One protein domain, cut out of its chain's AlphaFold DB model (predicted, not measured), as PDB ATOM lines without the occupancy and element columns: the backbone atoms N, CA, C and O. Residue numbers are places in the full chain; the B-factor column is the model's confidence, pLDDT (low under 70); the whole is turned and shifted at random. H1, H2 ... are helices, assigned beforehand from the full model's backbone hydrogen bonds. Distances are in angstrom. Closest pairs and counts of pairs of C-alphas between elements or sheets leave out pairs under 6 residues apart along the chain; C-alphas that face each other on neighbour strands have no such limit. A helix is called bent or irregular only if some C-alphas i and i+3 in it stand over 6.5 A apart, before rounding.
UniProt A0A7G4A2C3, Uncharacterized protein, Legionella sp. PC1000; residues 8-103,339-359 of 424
ATOM      1  N   ASN A   8     208.390 142.569 102.425       55.22
ATOM      2  CA  ASN A   8     207.413 142.925 101.386       55.22
ATOM      3  C   ASN A   8     206.090 143.468 101.957       55.22
ATOM      4  O   ASN A   8     205.545 144.447 101.447       55.22
ATOM      5  N   LYS A   9     205.562 142.871 103.037       62.59
ATOM      6  CA  LYS A   9     204.336 143.371 103.692       62.59
ATOM      7  C   LYS A   9     204.544 144.745 104.335       62.59
ATOM      8  O   LYS A   9     203.668 145.604 104.231       62.59
ATOM      9  N   LYS A  10     205.699 144.961 104.973       63.25
ATOM     10  CA  LYS A  10     206.051 146.240 105.605       63.25
ATOM     11  C   LYS A  10     206.190 147.357 104.569       63.25
ATOM     12  O   LYS A  10     205.600 148.421 104.738       63.25
ATOM     13  N   GLU A  11     206.906 147.095 103.479       68.44
ATOM     14  CA  GLU A  11     207.106 148.050 102.384       68.44
ATOM     15  C   GLU A  11     205.778 148.429 101.707       68.44
ATOM     16  O   GLU A  11     205.518 149.603 101.433       68.44
ATOM     17  N   THR A  12     204.874 147.455 101.562       81.12
ATOM     18  CA  THR A  12     203.523 147.678 101.028       81.12
ATOM     19  C   THR A  12     202.680 148.575 101.949       81.12
ATOM     20  O   THR A  12     202.112 149.560 101.471       81.12
ATOM     21  N   LYS A  13     202.655 148.317 103.270       84.62
ATOM     22  CA  LYS A  13     201.892 149.139 104.237       84.62
ATOM     23  C   LYS A  13     202.424 150.574 104.312       84.62
ATOM     24  O   LYS A  13     201.633 151.510 104.315       84.62
ATOM     25  N   VAL A  14     203.747 150.771 104.315       89.12
ATOM     26  CA  VAL A  14     204.361 152.116 104.310       89.12
ATOM     27  C   VAL A  14     203.950 152.901 103.066       89.12
ATOM     28  O   VAL A  14     203.533 154.053 103.179       89.12
ATOM     29  N   LYS A  15     204.022 152.284 101.881       89.44
ATOM     30  CA  LYS A  15     203.609 152.926 100.627       89.44
ATOM     31  C   LYS A  15     202.131 153.326 100.652       89.44
ATOM     32  O   LYS A  15     201.804 154.447 100.269       89.44
ATOM     33  N   GLN A  16     201.261 152.439 101.132       89.81
ATOM     34  CA  GLN A  16     199.824 152.699 101.252       89.81
ATOM     35  C   GLN A  16     199.530 153.820 102.258       89.81
ATOM     36  O   GLN A  16     198.776 154.735 101.940       89.81
ATOM     37  N   LEU A  17     200.183 153.825 103.424       92.81
ATOM     38  CA  LEU A  17     200.051 154.901 104.413       92.81
ATOM     39  C   LEU A  17     200.474 156.262 103.844       92.81
ATOM     40  O   LEU A  17     199.731 157.232 103.985       92.81
ATOM     41  N   LYS A  18     201.616 156.332 103.141       92.44
ATOM     42  CA  LYS A  18     202.046 157.563 102.455       92.44
ATOM     43  C   LYS A  18     200.994 158.034 101.442       92.44
ATOM     44  O   LYS A  18     200.703 159.225 101.379       92.44
ATOM     45  N   GLN A  19     200.409 157.123 100.662       90.81
ATOM     46  CA  GLN A  19     199.362 157.463  99.690       90.81
ATOM     47  C   GLN A  19     198.088 157.988 100.356       90.81
ATOM     48  O   GLN A  19     197.558 158.994  99.899       90.81
ATOM     49  N   ILE A  20     197.621 157.348 101.431       91.75
ATOM     50  CA  ILE A  20     196.434 157.793 102.171       91.75
ATOM     51  C   ILE A  20     196.667 159.208 102.711       91.75
ATOM     52  O   ILE A  20     195.945 160.128 102.345       91.75
ATOM     53  N   ILE A  21     197.745 159.415 103.473       91.88
ATOM     54  CA  ILE A  21     198.066 160.712 104.096       91.88
ATOM     55  C   ILE A  21     198.196 161.844 103.062       91.88
ATOM     56  O   ILE A  21     197.866 162.986 103.363       91.88
ATOM     57  N   THR A  22     198.670 161.540 101.851       88.19
ATOM     58  CA  THR A  22     198.896 162.545 100.796       88.19
ATOM     59  C   THR A  22     197.679 162.818  99.915       88.19
ATOM     60  O   THR A  22     197.637 163.868  99.276       88.19
ATOM     61  N   ARG A  23     196.724 161.885  99.804       84.38
ATOM     62  CA  ARG A  23     195.657 161.945  98.785       84.38
ATOM     63  C   ARG A  23     194.246 161.986  99.346       84.38
ATOM     64  O   ARG A  23     193.336 162.356  98.608       84.38
ATOM     65  N   THR A  24     194.034 161.590 100.597       85.12
ATOM     66  CA  THR A  24     192.698 161.585 101.195       85.12
ATOM     67  C   THR A  24     192.528 162.751 102.153       85.12
ATOM     68  O   THR A  24     193.461 163.182 102.830       85.12
ATOM     69  N   ARG A  25     191.309 163.286 102.223       88.44
ATOM     70  CA  ARG A  25     190.942 164.254 103.254       88.44
ATOM     71  C   ARG A  25     190.682 163.489 104.548       88.44
ATOM     72  O   ARG A  25     189.818 162.616 104.569       88.44
ATOM     73  N   LEU A  26     191.442 163.804 105.589       94.19
ATOM     74  CA  LEU A  26     191.381 163.116 106.875       94.19
ATOM     75  C   LEU A  26     190.730 164.010 107.926       94.19
ATOM     76  O   LEU A  26     190.908 165.232 107.918       94.19
ATOM     77  N   ASP A  27     190.015 163.386 108.857       94.69
ATOM     78  CA  ASP A  27     189.760 164.009 110.146       94.69
ATOM     79  C   ASP A  27     190.982 163.911 111.064       94.69
ATOM     80  O   ASP A  27     191.991 163.272 110.748       94.69
ATOM     81  N   TRP A  28     190.913 164.606 112.196       95.44
ATOM     82  CA  TRP A  28     192.026 164.679 113.135       95.44
ATOM     83  C   TRP A  28     192.418 163.325 113.736       95.44
ATOM     84  O   TRP A  28     193.601 163.090 113.979       95.44
ATOM     85  N   SER A  29     191.445 162.446 113.973       96.31
ATOM     86  CA  SER A  29     191.665 161.147 114.597       96.31
ATOM     87  C   SER A  29     192.357 160.218 113.611       96.31
ATOM     88  O   SER A  29     193.410 159.662 113.933       96.31
ATOM     89  N   ASP A  30     191.852 160.147 112.379       96.25
ATOM     90  CA  ASP A  30     192.497 159.398 111.305       96.25
ATOM     91  C   ASP A  30     193.910 159.919 111.029       96.25
ATOM     92  O   ASP A  30     194.846 159.130 110.905       96.25
ATOM     93  N   PHE A  31     194.107 161.240 110.988       97.69
ATOM     94  CA  PHE A  31     195.433 161.826 110.800       97.69
ATOM     95  C   PHE A  31     196.422 161.397 111.889       97.69
ATOM     96  O   PHE A  31     197.519 160.939 111.555       97.69
ATOM     97  N   ILE A  32     196.050 161.512 113.168       98.31
ATOM     98  CA  ILE A  32     196.920 161.122 114.285       98.31
ATOM     99  C   ILE A  32     197.255 159.633 114.200       98.31
ATOM    100  O   ILE A  32     198.432 159.270 114.201       98.31
ATOM    101  N   LEU A  33     196.246 158.774 114.067       98.12
ATOM    102  CA  LEU A  33     196.418 157.323 114.071       98.12
ATOM    103  C   LEU A  33     197.272 156.842 112.887       98.12
ATOM    104  O   LEU A  33     198.232 156.087 113.063       98.12
ATOM    105  N   LEU A  34     196.975 157.316 111.675       97.69
ATOM    106  CA  LEU A  34     197.689 156.915 110.459       97.69
ATOM    107  C   LEU A  34     199.119 157.446 110.431       97.69
ATOM    108  O   LEU A  34     200.037 156.708 110.064       97.69
ATOM    109  N   THR A  35     199.329 158.699 110.841       97.50
ATOM    110  CA  THR A  35     200.672 159.291 110.863       97.50
ATOM    111  C   THR A  35     201.527 158.637 111.941       97.50
ATOM    112  O   THR A  35     202.663 158.264 111.665       97.50
ATOM    113  N   THR A  36     200.973 158.373 113.127       97.31
ATOM    114  CA  THR A  36     201.669 157.623 114.189       97.31
ATOM    115  C   THR A  36     202.042 156.214 113.723       97.31
ATOM    116  O   THR A  36     203.171 155.764 113.926       97.31
ATOM    117  N   SER A  37     201.131 155.528 113.021       96.19
ATOM    118  CA  SER A  37     201.398 154.220 112.413       96.19
ATOM    119  C   SER A  37     202.536 154.291 111.388       96.19
ATOM    120  O   SER A  37     203.452 153.469 111.428       96.19
ATOM    121  N   LEU A  38     202.549 155.307 110.516       95.38
ATOM    122  CA  LEU A  38     203.633 155.532 109.556       95.38
ATOM    123  C   LEU A  38     204.979 155.779 110.258       95.38
ATOM    124  O   LEU A  38     205.974 155.147 109.896       95.38
ATOM    125  N   LEU A  39     205.004 156.643 111.277       94.88
ATOM    126  CA  LEU A  39     206.198 156.957 112.068       94.88
ATOM    127  C   LEU A  39     206.783 155.698 112.714       94.88
ATOM    128  O   LEU A  39     207.974 155.417 112.563       94.88
ATOM    129  N   LYS A  40     205.932 154.880 113.342       93.81
ATOM    130  CA  LYS A  40     206.324 153.593 113.930       93.81
ATOM    131  C   LYS A  40     206.918 152.637 112.892       93.81
ATOM    132  O   LYS A  40     207.882 151.937 113.188       93.81
ATOM    133  N   GLN A  41     206.381 152.598 111.670       91.62
ATOM    134  CA  GLN A  41     206.914 151.733 110.610       91.62
ATOM    135  C   GLN A  41     208.270 152.214 110.069       91.62
ATOM    136  O   GLN A  41     209.135 151.378 109.785       91.62
ATOM    137  N   LEU A  42     208.445 153.530 109.917       90.81
ATOM    138  CA  LEU A  42     209.651 154.137 109.347       90.81
ATOM    139  C   LEU A  42     210.819 154.195 110.337       90.81
ATOM    140  O   LEU A  42     211.947 153.905 109.951       90.81
ATOM    141  N   ILE A  43     210.551 154.568 111.589       91.12
ATOM    142  CA  ILE A  43     211.588 154.902 112.579       91.12
ATOM    143  C   ILE A  43     211.711 153.809 113.654       91.12
ATOM    144  O   ILE A  43     212.800 153.524 114.149       91.12
ATOM    145  N   GLY A  44     210.613 153.118 113.969       87.62
ATOM    146  CA  GLY A  44     210.614 152.018 114.930       87.62
ATOM    147  C   GLY A  44     210.806 152.482 116.374       87.62
ATOM    148  O   GLY A  44     210.267 153.502 116.791       87.62
ATOM    149  N   THR A  45     211.563 151.706 117.149       88.88
ATOM    150  CA  THR A  45     211.702 151.870 118.606       88.88
ATOM    151  C   THR A  45     212.444 153.137 119.034       88.88
ATOM    152  O   THR A  45     212.372 153.506 120.200       88.88
ATOM    153  N   GLN A  46     213.128 153.833 118.122       90.88
ATOM    154  CA  GLN A  46     213.905 155.044 118.433       90.88
ATOM    155  C   GLN A  46     213.035 156.215 118.911       90.88
ATOM    156  O   GLN A  46     213.522 157.104 119.600       90.88
ATOM    157  N   ILE A  47     211.748 156.209 118.561       93.25
ATOM    158  CA  ILE A  47     210.787 157.251 118.940       93.25
ATOM    159  C   ILE A  47     209.734 156.739 119.927       93.25
ATOM    160  O   ILE A  47     208.686 157.361 120.058       93.25
ATOM    161  N   GLN A  48     209.975 155.608 120.596       93.06
ATOM    162  CA  GLN A  48     208.959 154.938 121.412       93.06
ATOM    163  C   GLN A  48     208.355 155.857 122.487       93.06
ATOM    164  O   GLN A  48     207.136 155.903 122.615       93.06
ATOM    165  N   ASP A  49     209.173 156.652 123.179       93.88
ATOM    166  CA  ASP A  49     208.692 157.600 124.196       93.88
ATOM    167  C   ASP A  49     207.800 158.695 123.591       93.88
ATOM    168  O   ASP A  49     206.756 159.031 124.145       93.88
ATOM    169  N   LYS A  50     208.159 159.192 122.399       95.81
ATOM    170  CA  LYS A  50     207.359 160.179 121.655       95.81
ATOM    171  C   LYS A  50     206.037 159.572 121.175       95.81
ATOM    172  O   LYS A  50     205.013 160.245 121.163       95.81
ATOM    173  N   LEU A  51     206.048 158.296 120.777       95.12
ATOM    174  CA  LEU A  51     204.830 157.568 120.418       95.12
ATOM    175  C   LEU A  51     203.915 157.420 121.637       95.12
ATOM    176  O   LEU A  51     202.729 157.706 121.514       95.12
ATOM    177  N   TYR A  52     204.451 157.054 122.807       94.75
ATOM    178  CA  TYR A  52     203.669 156.984 124.044       94.75
ATOM    179  C   TYR A  52     203.054 158.334 124.420       94.75
ATOM    180  O   TYR A  52     201.875 158.393 124.759       94.75
ATOM    181  N   GLU A  53     203.805 159.428 124.298       96.12
ATOM    182  CA  GLU A  53     203.269 160.773 124.518       96.12
ATOM    183  C   GLU A  53     202.068 161.064 123.601       96.12
ATOM    184  O   GLU A  53     201.025 161.517 124.075       96.12
ATOM    185  N   ILE A  54     202.168 160.739 122.308       97.75
ATOM    186  CA  ILE A  54     201.065 160.906 121.349       97.75
ATOM    187  C   ILE A  54     199.855 160.038 121.731       97.75
ATOM    188  O   ILE A  54     198.725 160.519 121.650       97.75
ATOM    189  N   GLU A  55     200.063 158.791 122.172       96.19
ATOM    190  CA  GLU A  55     198.988 157.892 122.627       96.19
ATOM    191  C   GLU A  55     198.211 158.497 123.813       96.19
ATOM    192  O   GLU A  55     196.976 158.488 123.817       96.19
ATOM    193  N   HIS A  56     198.916 159.092 124.781       95.06
ATOM    194  CA  HIS A  56     198.318 159.771 125.939       95.06
ATOM    195  C   HIS A  56     197.587 161.060 125.561       95.06
ATOM    196  O   HIS A  56     196.442 161.266 125.965       95.06
ATOM    197  N   LEU A  57     198.205 161.911 124.736       95.50
ATOM    198  CA  LEU A  57     197.562 163.129 124.230       95.50
ATOM    199  C   LEU A  57     196.299 162.794 123.429       95.50
ATOM    200  O   LEU A  57     195.287 163.492 123.536       95.50
ATOM    201  N   TYR A  58     196.339 161.703 122.661       96.00
ATOM    202  CA  TYR A  58     195.173 161.187 121.969       96.00
ATOM    203  C   TYR A  58     194.102 160.752 122.968       96.00
ATOM    204  O   TYR A  58     192.994 161.264 122.871       96.00
ATOM    205  N   LEU A  59     194.396 159.903 123.961       93.38
ATOM    206  CA  LEU A  59     193.426 159.503 124.993       93.38
ATOM    207  C   LEU A  59     192.724 160.715 125.630       93.38
ATOM    208  O   LEU A  59     191.492 160.798 125.599       93.38
ATOM    209  N   ASP A  60     193.509 161.688 126.095       90.94
ATOM    210  CA  ASP A  60     193.038 162.906 126.766       90.94
ATOM    211  C   ASP A  60     192.301 163.891 125.842       90.94
ATOM    212  O   ASP A  60     191.827 164.933 126.297       90.94
ATOM    213  N   ASN A  61     192.177 163.565 124.551       90.44
ATOM    214  CA  ASN A  61     191.533 164.390 123.534       90.44
ATOM    215  C   ASN A  61     192.241 165.743 123.304       90.44
ATOM    216  O   ASN A  61     191.616 166.723 122.898       90.44
ATOM    217  N   ARG A  62     193.559 165.800 123.542       92.38
ATOM    218  CA  ARG A  62     194.422 166.982 123.358       92.38
ATOM    219  C   ARG A  62     194.926 167.051 121.915       92.38
ATOM    220  O   ARG A  62     196.111 166.877 121.634       92.38
ATOM    221  N   LYS A  63     193.990 167.266 120.988       92.94
ATOM    222  CA  LYS A  63     194.193 167.207 119.529       92.94
ATOM    223  C   LYS A  63     195.372 168.051 119.042       92.94
ATOM    224  O   LYS A  63     196.239 167.543 118.337       92.94
ATOM    225  N   GLU A  64     195.381 169.340 119.371       95.44
ATOM    226  CA  GLU A  64     196.381 170.298 118.891       95.44
ATOM    227  C   GLU A  64     197.789 169.891 119.333       95.44
ATOM    228  O   GLU A  64     198.735 169.946 118.551       95.44
ATOM    229  N   GLU A  65     197.910 169.409 120.566       97.75
ATOM    230  CA  GLU A  65     199.180 168.980 121.144       97.75
ATOM    231  C   GLU A  65     199.665 167.668 120.537       97.75
ATOM    232  O   GLU A  65     200.839 167.553 120.198       97.75
ATOM    233  N   ALA A  66     198.766 166.707 120.311       97.94
ATOM    234  CA  ALA A  66     199.109 165.461 119.631       97.94
ATOM    235  C   ALA A  66     199.587 165.711 118.188       97.94
ATOM    236  O   ALA A  66     200.578 165.127 117.748       97.94
ATOM    237  N   ILE A  67     198.925 166.616 117.456       97.94
ATOM    238  CA  ILE A  67     199.357 167.030 116.112       97.94
ATOM    239  C   ILE A  67     200.731 167.701 116.185       97.94
ATOM    240  O   ILE A  67     201.617 167.365 115.400       97.94
ATOM    241  N   GLN A  68     200.945 168.611 117.137       98.19
ATOM    242  CA  GLN A  68     202.229 169.290 117.290       98.19
ATOM    243  C   GLN A  68     203.362 168.319 117.655       98.19
ATOM    244  O   GLN A  68     204.467 168.437 117.116       98.19
ATOM    245  N   ALA A  69     203.097 167.330 118.511       98.25
ATOM    246  CA  ALA A  69     204.043 166.268 118.839       98.25
ATOM    247  C   ALA A  69     204.429 165.467 117.583       98.25
ATOM    248  O   ALA A  69     205.615 165.299 117.296       98.25
ATOM    249  N   ILE A  70     203.449 165.077 116.759       98.00
ATOM    250  CA  ILE A  70     203.682 164.410 115.466       98.00
ATOM    251  C   ILE A  70     204.545 165.270 114.535       98.00
ATOM    252  O   ILE A  70     205.526 164.778 113.976       98.00
ATOM    253  N   LEU A  71     204.202 166.550 114.358       97.44
ATOM    254  CA  LEU A  71     204.951 167.452 113.479       97.44
ATOM    255  C   LEU A  71     206.395 167.626 113.953       97.44
ATOM    256  O   LEU A  71     207.310 167.629 113.131       97.44
ATOM    257  N   THR A  72     206.602 167.697 115.268       96.75
ATOM    258  CA  THR A  72     207.935 167.772 115.871       96.75
ATOM    259  C   THR A  72     208.750 166.526 115.530       96.75
ATOM    260  O   THR A  72     209.856 166.659 115.013       96.75
ATOM    261  N   VAL A  73     208.189 165.319 115.701       95.81
ATOM    262  CA  VAL A  73     208.855 164.065 115.298       95.81
ATOM    263  C   VAL A  73     209.232 164.105 113.812       95.81
ATOM    264  O   VAL A  73     210.380 163.847 113.460       95.81
ATOM    265  N   CYS A  74     208.298 164.481 112.933       94.75
ATOM    266  CA  CYS A  74     208.530 164.548 111.486       94.75
ATOM    267  C   CYS A  74     209.647 165.531 111.091       94.75
ATOM    268  O   CYS A  74     210.348 165.302 110.105       94.75
ATOM    269  N   GLN A  75     209.808 166.627 111.832       93.44
ATOM    270  CA  GLN A  75     210.829 167.643 111.575       93.44
ATOM    271  C   GLN A  75     212.202 167.251 112.130       93.44
ATOM    272  O   GLN A  75     213.216 167.570 111.508       93.44
ATOM    273  N   THR A  76     212.248 166.557 113.272       91.81
ATOM    274  CA  THR A  76     213.508 166.203 113.941       91.81
ATOM    275  C   THR A  76     214.122 164.903 113.431       91.81
ATOM    276  O   THR A  76     215.342 164.781 113.389       91.81
ATOM    277  N   GLU A  77     213.303 163.924 113.038       91.94
ATOM    278  CA  GLU A  77     213.786 162.590 112.669       91.94
ATOM    279  C   GLU A  77     214.210 162.531 111.196       91.94
ATOM    280  O   GLU A  77     213.408 162.757 110.286       91.94
ATOM    281  N   THR A  78     215.477 162.185 110.947       85.56
ATOM    282  CA  THR A  78     216.116 162.215 109.614       85.56
ATOM    283  C   THR A  78     215.392 161.371 108.566       85.56
ATOM    284  O   THR A  78     215.278 161.788 107.413       85.56
ATOM    285  N   SER A  79     214.829 160.226 108.967       79.25
ATOM    286  CA  SER A  79     214.049 159.326 108.104       79.25
ATOM    287  C   SER A  79     212.823 159.983 107.454       79.25
ATOM    288  O   SER A  79     212.299 159.449 106.478       79.25
ATOM    289  N   ILE A  80     212.355 161.120 107.980       82.88
ATOM    290  CA  ILE A  80     211.241 161.897 107.417       82.88
ATOM    291  C   ILE A  80     211.680 163.299 107.023       82.88
ATOM    292  O   ILE A  80     211.285 163.778 105.963       82.88
ATOM    293  N   SER A  81     212.526 163.951 107.817       82.38
ATOM    294  CA  SER A  81     212.911 165.341 107.571       82.38
ATOM    295  C   SER A  81     213.685 165.540 106.256       82.38
ATOM    296  O   SER A  81     213.660 166.647 105.696       82.38
ATOM    297  N   TYR A  82     214.307 164.477 105.720       85.56
ATOM    298  CA  TYR A  82     214.911 164.447 104.382       85.56
ATOM    299  C   TYR A  82     213.920 164.137 103.245       85.56
ATOM    300  O   TYR A  82     214.135 164.594 102.122       85.56
ATOM    301  N   ASP A  83     212.805 163.446 103.510       88.56
ATOM    302  CA  ASP A  83     211.706 163.252 102.550       88.56
ATOM    303  C   ASP A  83     210.814 164.508 102.544       88.56
ATOM    304  O   ASP A  83     209.717 164.542 103.106       88.56
ATOM    305  N   LYS A  84     211.316 165.590 101.928       89.75
ATOM    306  CA  LYS A  84     210.635 166.900 101.902       89.75
ATOM    307  C   LYS A  84     209.225 166.834 101.321       89.75
ATOM    308  O   LYS A  84     208.362 167.591 101.759       89.75
ATOM    309  N   ALA A  85     208.982 165.936 100.366       90.38
ATOM    310  CA  ALA A  85     207.661 165.743  99.783       90.38
ATOM    311  C   ALA A  85     206.676 165.190 100.823       90.38
ATOM    312  O   ALA A  85     205.590 165.746 100.995       90.38
ATOM    313  N   LEU A  86     207.071 164.145 101.556       91.12
ATOM    314  CA  LEU A  86     206.255 163.580 102.627       91.12
ATOM    315  C   LEU A  86     206.052 164.569 103.778       91.12
ATOM    316  O   LEU A  86     204.922 164.741 104.229       91.12
ATOM    317  N   LEU A  87     207.117 165.233 104.236       93.94
ATOM    318  CA  LEU A  87     207.029 166.222 105.311       93.94
ATOM    319  C   LEU A  87     206.043 167.343 104.952       93.94
ATOM    320  O   LEU A  87     205.150 167.651 105.740       93.94
ATOM    321  N   ASN A  88     206.156 167.911 103.747       93.56
ATOM    322  CA  ASN A  88     205.242 168.954 103.282       93.56
ATOM    323  C   ASN A  88     203.798 168.455 103.192       93.56
ATOM    324  O   ASN A  88     202.881 169.198 103.542       93.56
ATOM    325  N   ALA A  89     203.582 167.210 102.759       92.50
ATOM    326  CA  ALA A  89     202.249 166.625 102.715       92.50
ATOM    327  C   ALA A  89     201.644 166.463 104.116       92.50
ATOM    328  O   ALA A  89     200.504 166.866 104.323       92.50
ATOM    329  N   ILE A  90     202.413 165.959 105.087       95.38
ATOM    330  CA  ILE A  90     201.971 165.832 106.486       95.38
ATOM    331  C   ILE A  90     201.614 167.209 107.061       95.38
ATOM    332  O   ILE A  90     200.529 167.377 107.614       95.38
ATOM    333  N   CYS A  91     202.486 168.210 106.887       94.81
ATOM    334  CA  CYS A  91     202.232 169.579 107.345       94.81
ATOM    335  C   CYS A  91     200.989 170.190 106.679       94.81
ATOM    336  O   CYS A  91     200.172 170.823 107.342       94.81
ATOM    337  N   THR A  92     200.824 169.987 105.370       94.06
ATOM    338  CA  THR A  92     199.655 170.483 104.632       94.06
ATOM    339  C   THR A  92     198.383 169.823 105.144       94.06
ATOM    340  O   THR A  92     197.412 170.520 105.424       94.06
ATOM    341  N   GLN A  93     198.394 168.503 105.327       94.31
ATOM    342  CA  GLN A  93     197.242 167.758 105.816       94.31
ATOM    343  C   GLN A  93     196.830 168.198 107.224       94.31
ATOM    344  O   GLN A  93     195.646 168.432 107.457       94.31
ATOM    345  N   ALA A  94     197.794 168.389 108.133       94.88
ATOM    346  CA  ALA A  94     197.548 168.867 109.496       94.88
ATOM    347  C   ALA A  94     196.789 170.209 109.532       94.88
ATOM    348  O   ALA A  94     195.958 170.426 110.411       94.88
ATOM    349  N   ASN A  95     197.019 171.079 108.543       92.44
ATOM    350  CA  ASN A  95     196.348 172.375 108.422       92.44
ATOM    351  C   ASN A  95     194.941 172.301 107.793       92.44
ATOM    352  O   ASN A  95     194.201 173.280 107.856       92.44
ATOM    353  N   HIS A  96     194.558 171.171 107.187       91.06
ATOM    354  CA  HIS A  96     193.312 171.026 106.415       91.06
ATOM    355  C   HIS A  96     192.399 169.894 106.919       91.06
ATOM    356  O   HIS A  96     191.525 169.415 106.186       91.06
ATOM    357  N   LEU A  97     192.581 169.477 108.174       93.44
ATOM    358  CA  LEU A  97     191.795 168.414 108.799       93.44
ATOM    359  C   LEU A  97     190.304 168.767 108.874       93.44
ATOM    360  O   LEU A  97     189.921 169.894 109.194       93.44
ATOM    361  N   THR A  98     189.445 167.782 108.618       87.31
ATOM    362  CA  THR A  98     187.995 167.914 108.818       87.31
ATOM    363  C   THR A  98     187.598 167.523 110.223       87.31
ATOM    364  O   THR A  98     187.863 166.406 110.638       87.31
ATOM    365  N   ASN A  99     186.888 168.389 110.937       85.31
ATOM    366  CA  ASN A  99     186.349 168.053 112.251       85.31
ATOM    367  C   ASN A  99     184.822 168.115 112.181       85.31
ATOM    368  O   ASN A  99     184.241 169.198 112.187       85.31
ATOM    369  N   ASP A 100     184.199 166.949 112.049       88.75
ATOM    370  CA  ASP A 100     182.748 166.764 112.066       88.75
ATOM    371  C   ASP A 100     182.437 165.727 113.158       88.75
ATOM    372  O   ASP A 100     182.747 164.552 112.949       88.75
ATOM    373  N   PRO A 101     181.854 166.126 114.308       88.38
ATOM    374  CA  PRO A 101     181.512 165.229 115.416       88.38
ATOM    375  C   PRO A 101     180.749 163.971 115.011       88.38
ATOM    376  O   PRO A 101     180.888 162.937 115.661       88.38
ATOM    377  N   MET A 102     179.958 164.044 113.936       84.69
ATOM    378  CA  MET A 102     179.181 162.912 113.435       84.69
ATOM    379  C   MET A 102     180.040 161.905 112.667       84.69
ATOM    380  O   MET A 102     179.609 160.775 112.477       84.69
ATOM    381  N   LYS A 103     181.239 162.282 112.211       84.88
ATOM    382  CA  LYS A 103     182.086 161.475 111.312       84.88
ATOM    383  C   LYS A 103     183.406 161.020 111.932       84.88
ATOM    384  O   LYS A 103     184.245 160.480 111.222       84.88
ATOM    385  N   HIS A 339     197.867 151.208 125.020       93.50
ATOM    386  CA  HIS A 339     198.712 150.810 123.905       93.50
ATOM    387  C   HIS A 339     198.000 149.828 122.966       93.50
ATOM    388  O   HIS A 339     197.900 150.069 121.761       93.50
ATOM    389  N   ASN A 340     197.431 148.744 123.506       91.75
ATOM    390  CA  ASN A 340     196.736 147.736 122.701       91.75
ATOM    391  C   ASN A 340     195.559 148.338 121.928       91.75
ATOM    392  O   ASN A 340     195.378 148.058 120.743       91.75
ATOM    393  N   THR A 341     194.768 149.188 122.584       93.19
ATOM    394  CA  THR A 341     193.605 149.807 121.945       93.19
ATOM    395  C   THR A 341     194.022 150.815 120.881       93.19
ATOM    396  O   THR A 341     193.417 150.869 119.813       93.19
ATOM    397  N   TYR A 342     195.071 151.592 121.140       95.81
ATOM    398  CA  TYR A 342     195.594 152.554 120.182       95.81
ATOM    399  C   TYR A 342     196.082 151.862 118.904       95.81
ATOM    400  O   TYR A 342     195.782 152.318 117.800       95.81
ATOM    401  N   GLN A 343     196.751 150.710 119.025       93.50
ATOM    402  CA  GLN A 343     197.150 149.912 117.860       93.50
ATOM    403  C   GLN A 343     195.936 149.380 117.080       93.50
ATOM    404  O   GLN A 343     195.915 149.482 115.854       93.50
ATOM    405  N   LEU A 344     194.894 148.897 117.769       91.50
ATOM    406  CA  LEU A 344     193.642 148.494 117.114       91.50
ATOM    407  C   LEU A 344     192.983 149.665 116.373       91.50
ATOM    408  O   LEU A 344     192.478 149.484 115.268       91.50
ATOM    409  N   ALA A 345     193.001 150.864 116.956       93.75
ATOM    410  CA  ALA A 345     192.477 152.067 116.318       93.75
ATOM    411  C   ALA A 345     193.313 152.483 115.094       93.75
ATOM    412  O   ALA A 345     192.744 152.865 114.074       93.75
ATOM    413  N   CYS A 346     194.643 152.342 115.146       94.69
ATOM    414  CA  CYS A 346     195.519 152.562 113.992       94.69
ATOM    415  C   CYS A 346     195.173 151.639 112.820       94.69
ATOM    416  O   CYS A 346     195.092 152.086 111.674       94.69
ATOM    417  N   ASP A 347     194.970 150.352 113.097       90.88
ATOM    418  CA  ASP A 347     194.610 149.383 112.065       90.88
ATOM    419  C   ASP A 347     193.182 149.600 111.547       90.88
ATOM    420  O   ASP A 347     192.946 149.476 110.344       90.88
ATOM    421  N   TYR A 348     192.252 150.005 112.416       90.00
ATOM    422  CA  TYR A 348     190.904 150.402 112.018       90.00
ATOM    423  C   TYR A 348     190.913 151.605 111.068       90.00
ATOM    424  O   TYR A 348     190.384 151.501 109.963       90.00
ATOM    425  N   ALA A 349     191.569 152.707 111.448       92.69
ATOM    426  CA  ALA A 349     191.674 153.914 110.623       92.69
ATOM    427  C   ALA A 349     192.282 153.599 109.247       92.69
ATOM    428  O   ALA A 349     191.821 154.073 108.208       92.69
ATOM    429  N   TYR A 350     193.290 152.723 109.221       91.31
ATOM    430  CA  TYR A 350     193.906 152.253 107.986       91.31
ATOM    431  C   TYR A 350     192.921 151.509 107.077       91.31
ATOM    432  O   TYR A 350     192.798 151.832 105.893       91.31
ATOM    433  N   GLN A 351     192.190 150.535 107.621       86.88
ATOM    434  CA  GLN A 351     191.185 149.787 106.862       86.88
ATOM    435  C   GLN A 351     190.027 150.676 106.404       86.88
ATOM    436  O   GLN A 351     189.550 150.533 105.276       86.88
ATOM    437  N   LEU A 352     189.585 151.595 107.264       86.69
ATOM    438  CA  LEU A 352     188.531 152.557 106.983       86.69
ATOM    439  C   LEU A 352     188.888 153.410 105.765       86.69
ATOM    440  O   LEU A 352     188.091 153.512 104.833       86.69
ATOM    441  N   GLN A 353     190.102 153.964 105.734       88.94
ATOM    442  CA  GLN A 353     190.551 154.797 104.622       88.94
ATOM    443  C   GLN A 353     190.729 154.005 103.326       88.94
ATOM    444  O   GLN A 353     190.290 154.473 102.280       88.94
ATOM    445  N   ILE A 354     191.252 152.773 103.379       85.50
ATOM    446  CA  ILE A 354     191.294 151.897 102.194       85.50
ATOM    447  C   ILE A 354     189.889 151.666 101.635       85.50
ATOM    448  O   ILE A 354     189.673 151.818 100.434       85.50
ATOM    449  N   LYS A 355     188.919 151.324 102.493       81.19
ATOM    450  CA  LYS A 355     187.529 151.092 102.072       81.19
ATOM    451  C   LYS A 355     186.906 152.360 101.481       81.19
ATOM    452  O   LYS A 355     186.259 152.279 100.442       81.19
ATOM    453  N   LYS A 356     187.139 153.530 102.088       82.38
ATOM    454  CA  LYS A 356     186.685 154.829 101.558       82.38
ATOM    455  C   LYS A 356     187.281 155.113 100.176       82.38
ATOM    456  O   LYS A 356     186.537 155.509  99.282       82.38
ATOM    457  N   THR A 357     188.575 154.862  99.973       80.88
ATOM    458  CA  THR A 357     189.231 155.020  98.664       80.88
ATOM    459  C   THR A 357     188.651 154.068  97.621       80.88
ATOM    460  O   THR A 357     188.254 154.532  96.558       80.88
ATOM    461  N   ILE A 358     188.510 152.776  97.935       78.94
ATOM    462  CA  ILE A 358     187.917 151.785  97.020       78.94
ATOM    463  C   ILE A 358     186.485 152.183  96.643       78.94
ATOM    464  O   ILE A 358     186.137 152.204  95.467       78.94
ATOM    465  N   ASN A 359     185.655 152.550  97.623       78.44
ATOM    466  CA  ASN A 359     184.278 152.968  97.366       78.44
ATOM    467  C   ASN A 359     184.217 154.229  96.500       78.44
ATOM    468  O   ASN A 359     183.350 154.336  95.633       78.44
TER     469      ASN A 359
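What this domain is: This is residues 8 to 103 and 339 to 359 of the 424 residues of an uncharacterized protein of Legionella sp. PC1000 (UniProt A0A7G4A2C3). The long helix H2 folds back on itself, and its first arm, H2a, is the core of a compact all-helix domain. H1, H2b, H3 and H5 pack round H2a, while H6 crosses it; little H4 sits at the corner between H3 and H5. The printed part has 117 residues with six named helices, H1 to H6 in chain order, and no named strand. The radius of gyration of the C-alphas is 13.2 A, and the rounded outline spans 35 by 34 by 28 A.

Where its parts are: Start at H2, residues 28 to 59, assigned as one helix by its hydrogen bonds but bent: C-alphas 42 and 45 are 9.8 A apart. Arm H2a, residues 28 to 42, runs 20.9 A from C-alpha 28 at (192.026, 164.679, 113.135); arm H2b, residues 45 to 59, runs 20.8 A and is irregular, with C-alphas 46 and 49 8.2 A apart. Look next for H1, residues 8 to 23, 22.5 A; H3, 63 to 76, 20.1 A; H4, 78 to 81, 4.9 A; and H5, 84 to 95, 16.6 A. H6, 339 to 359, runs 30.3 A to C-alpha 359 at (184.278, 152.968, 97.366).

How they stand to each other: From H2a, look to H6: they touch, about perpendicular at 74 degrees, with closest C-alphas Leu 33 and Cys 346, 4.8 A. H1 and H2a form a hairpin, closest at Leu 17 and Leu 38, 6.3 A. H2b and H3 form another, closest at Ile 54 and Ala 66, 5.2 A. H5 touches H2a with residues 90 to 94 alone, closest at Ala 94 and Phe 31, 7.5 A. H4 only just touches H3, only at the corner, with 3 pairs of C-alphas within 8 A. Every O i to N i+4 pair is within hydrogen-bond range in H1, H2a, H3, H5 and H6, against 9 of 11 in H2b; H4 is too short for one.

The domain as a whole: The farthest C-alphas, Thr 78 and Met 102, are 37.1 A apart. Residues 104 to 338 are not printed; C-alphas 103 and 339 stand 23.4 A apart across this cut. The links printed whole between helices are tight. Look for pLDDT under 70 at residues 8 to 11.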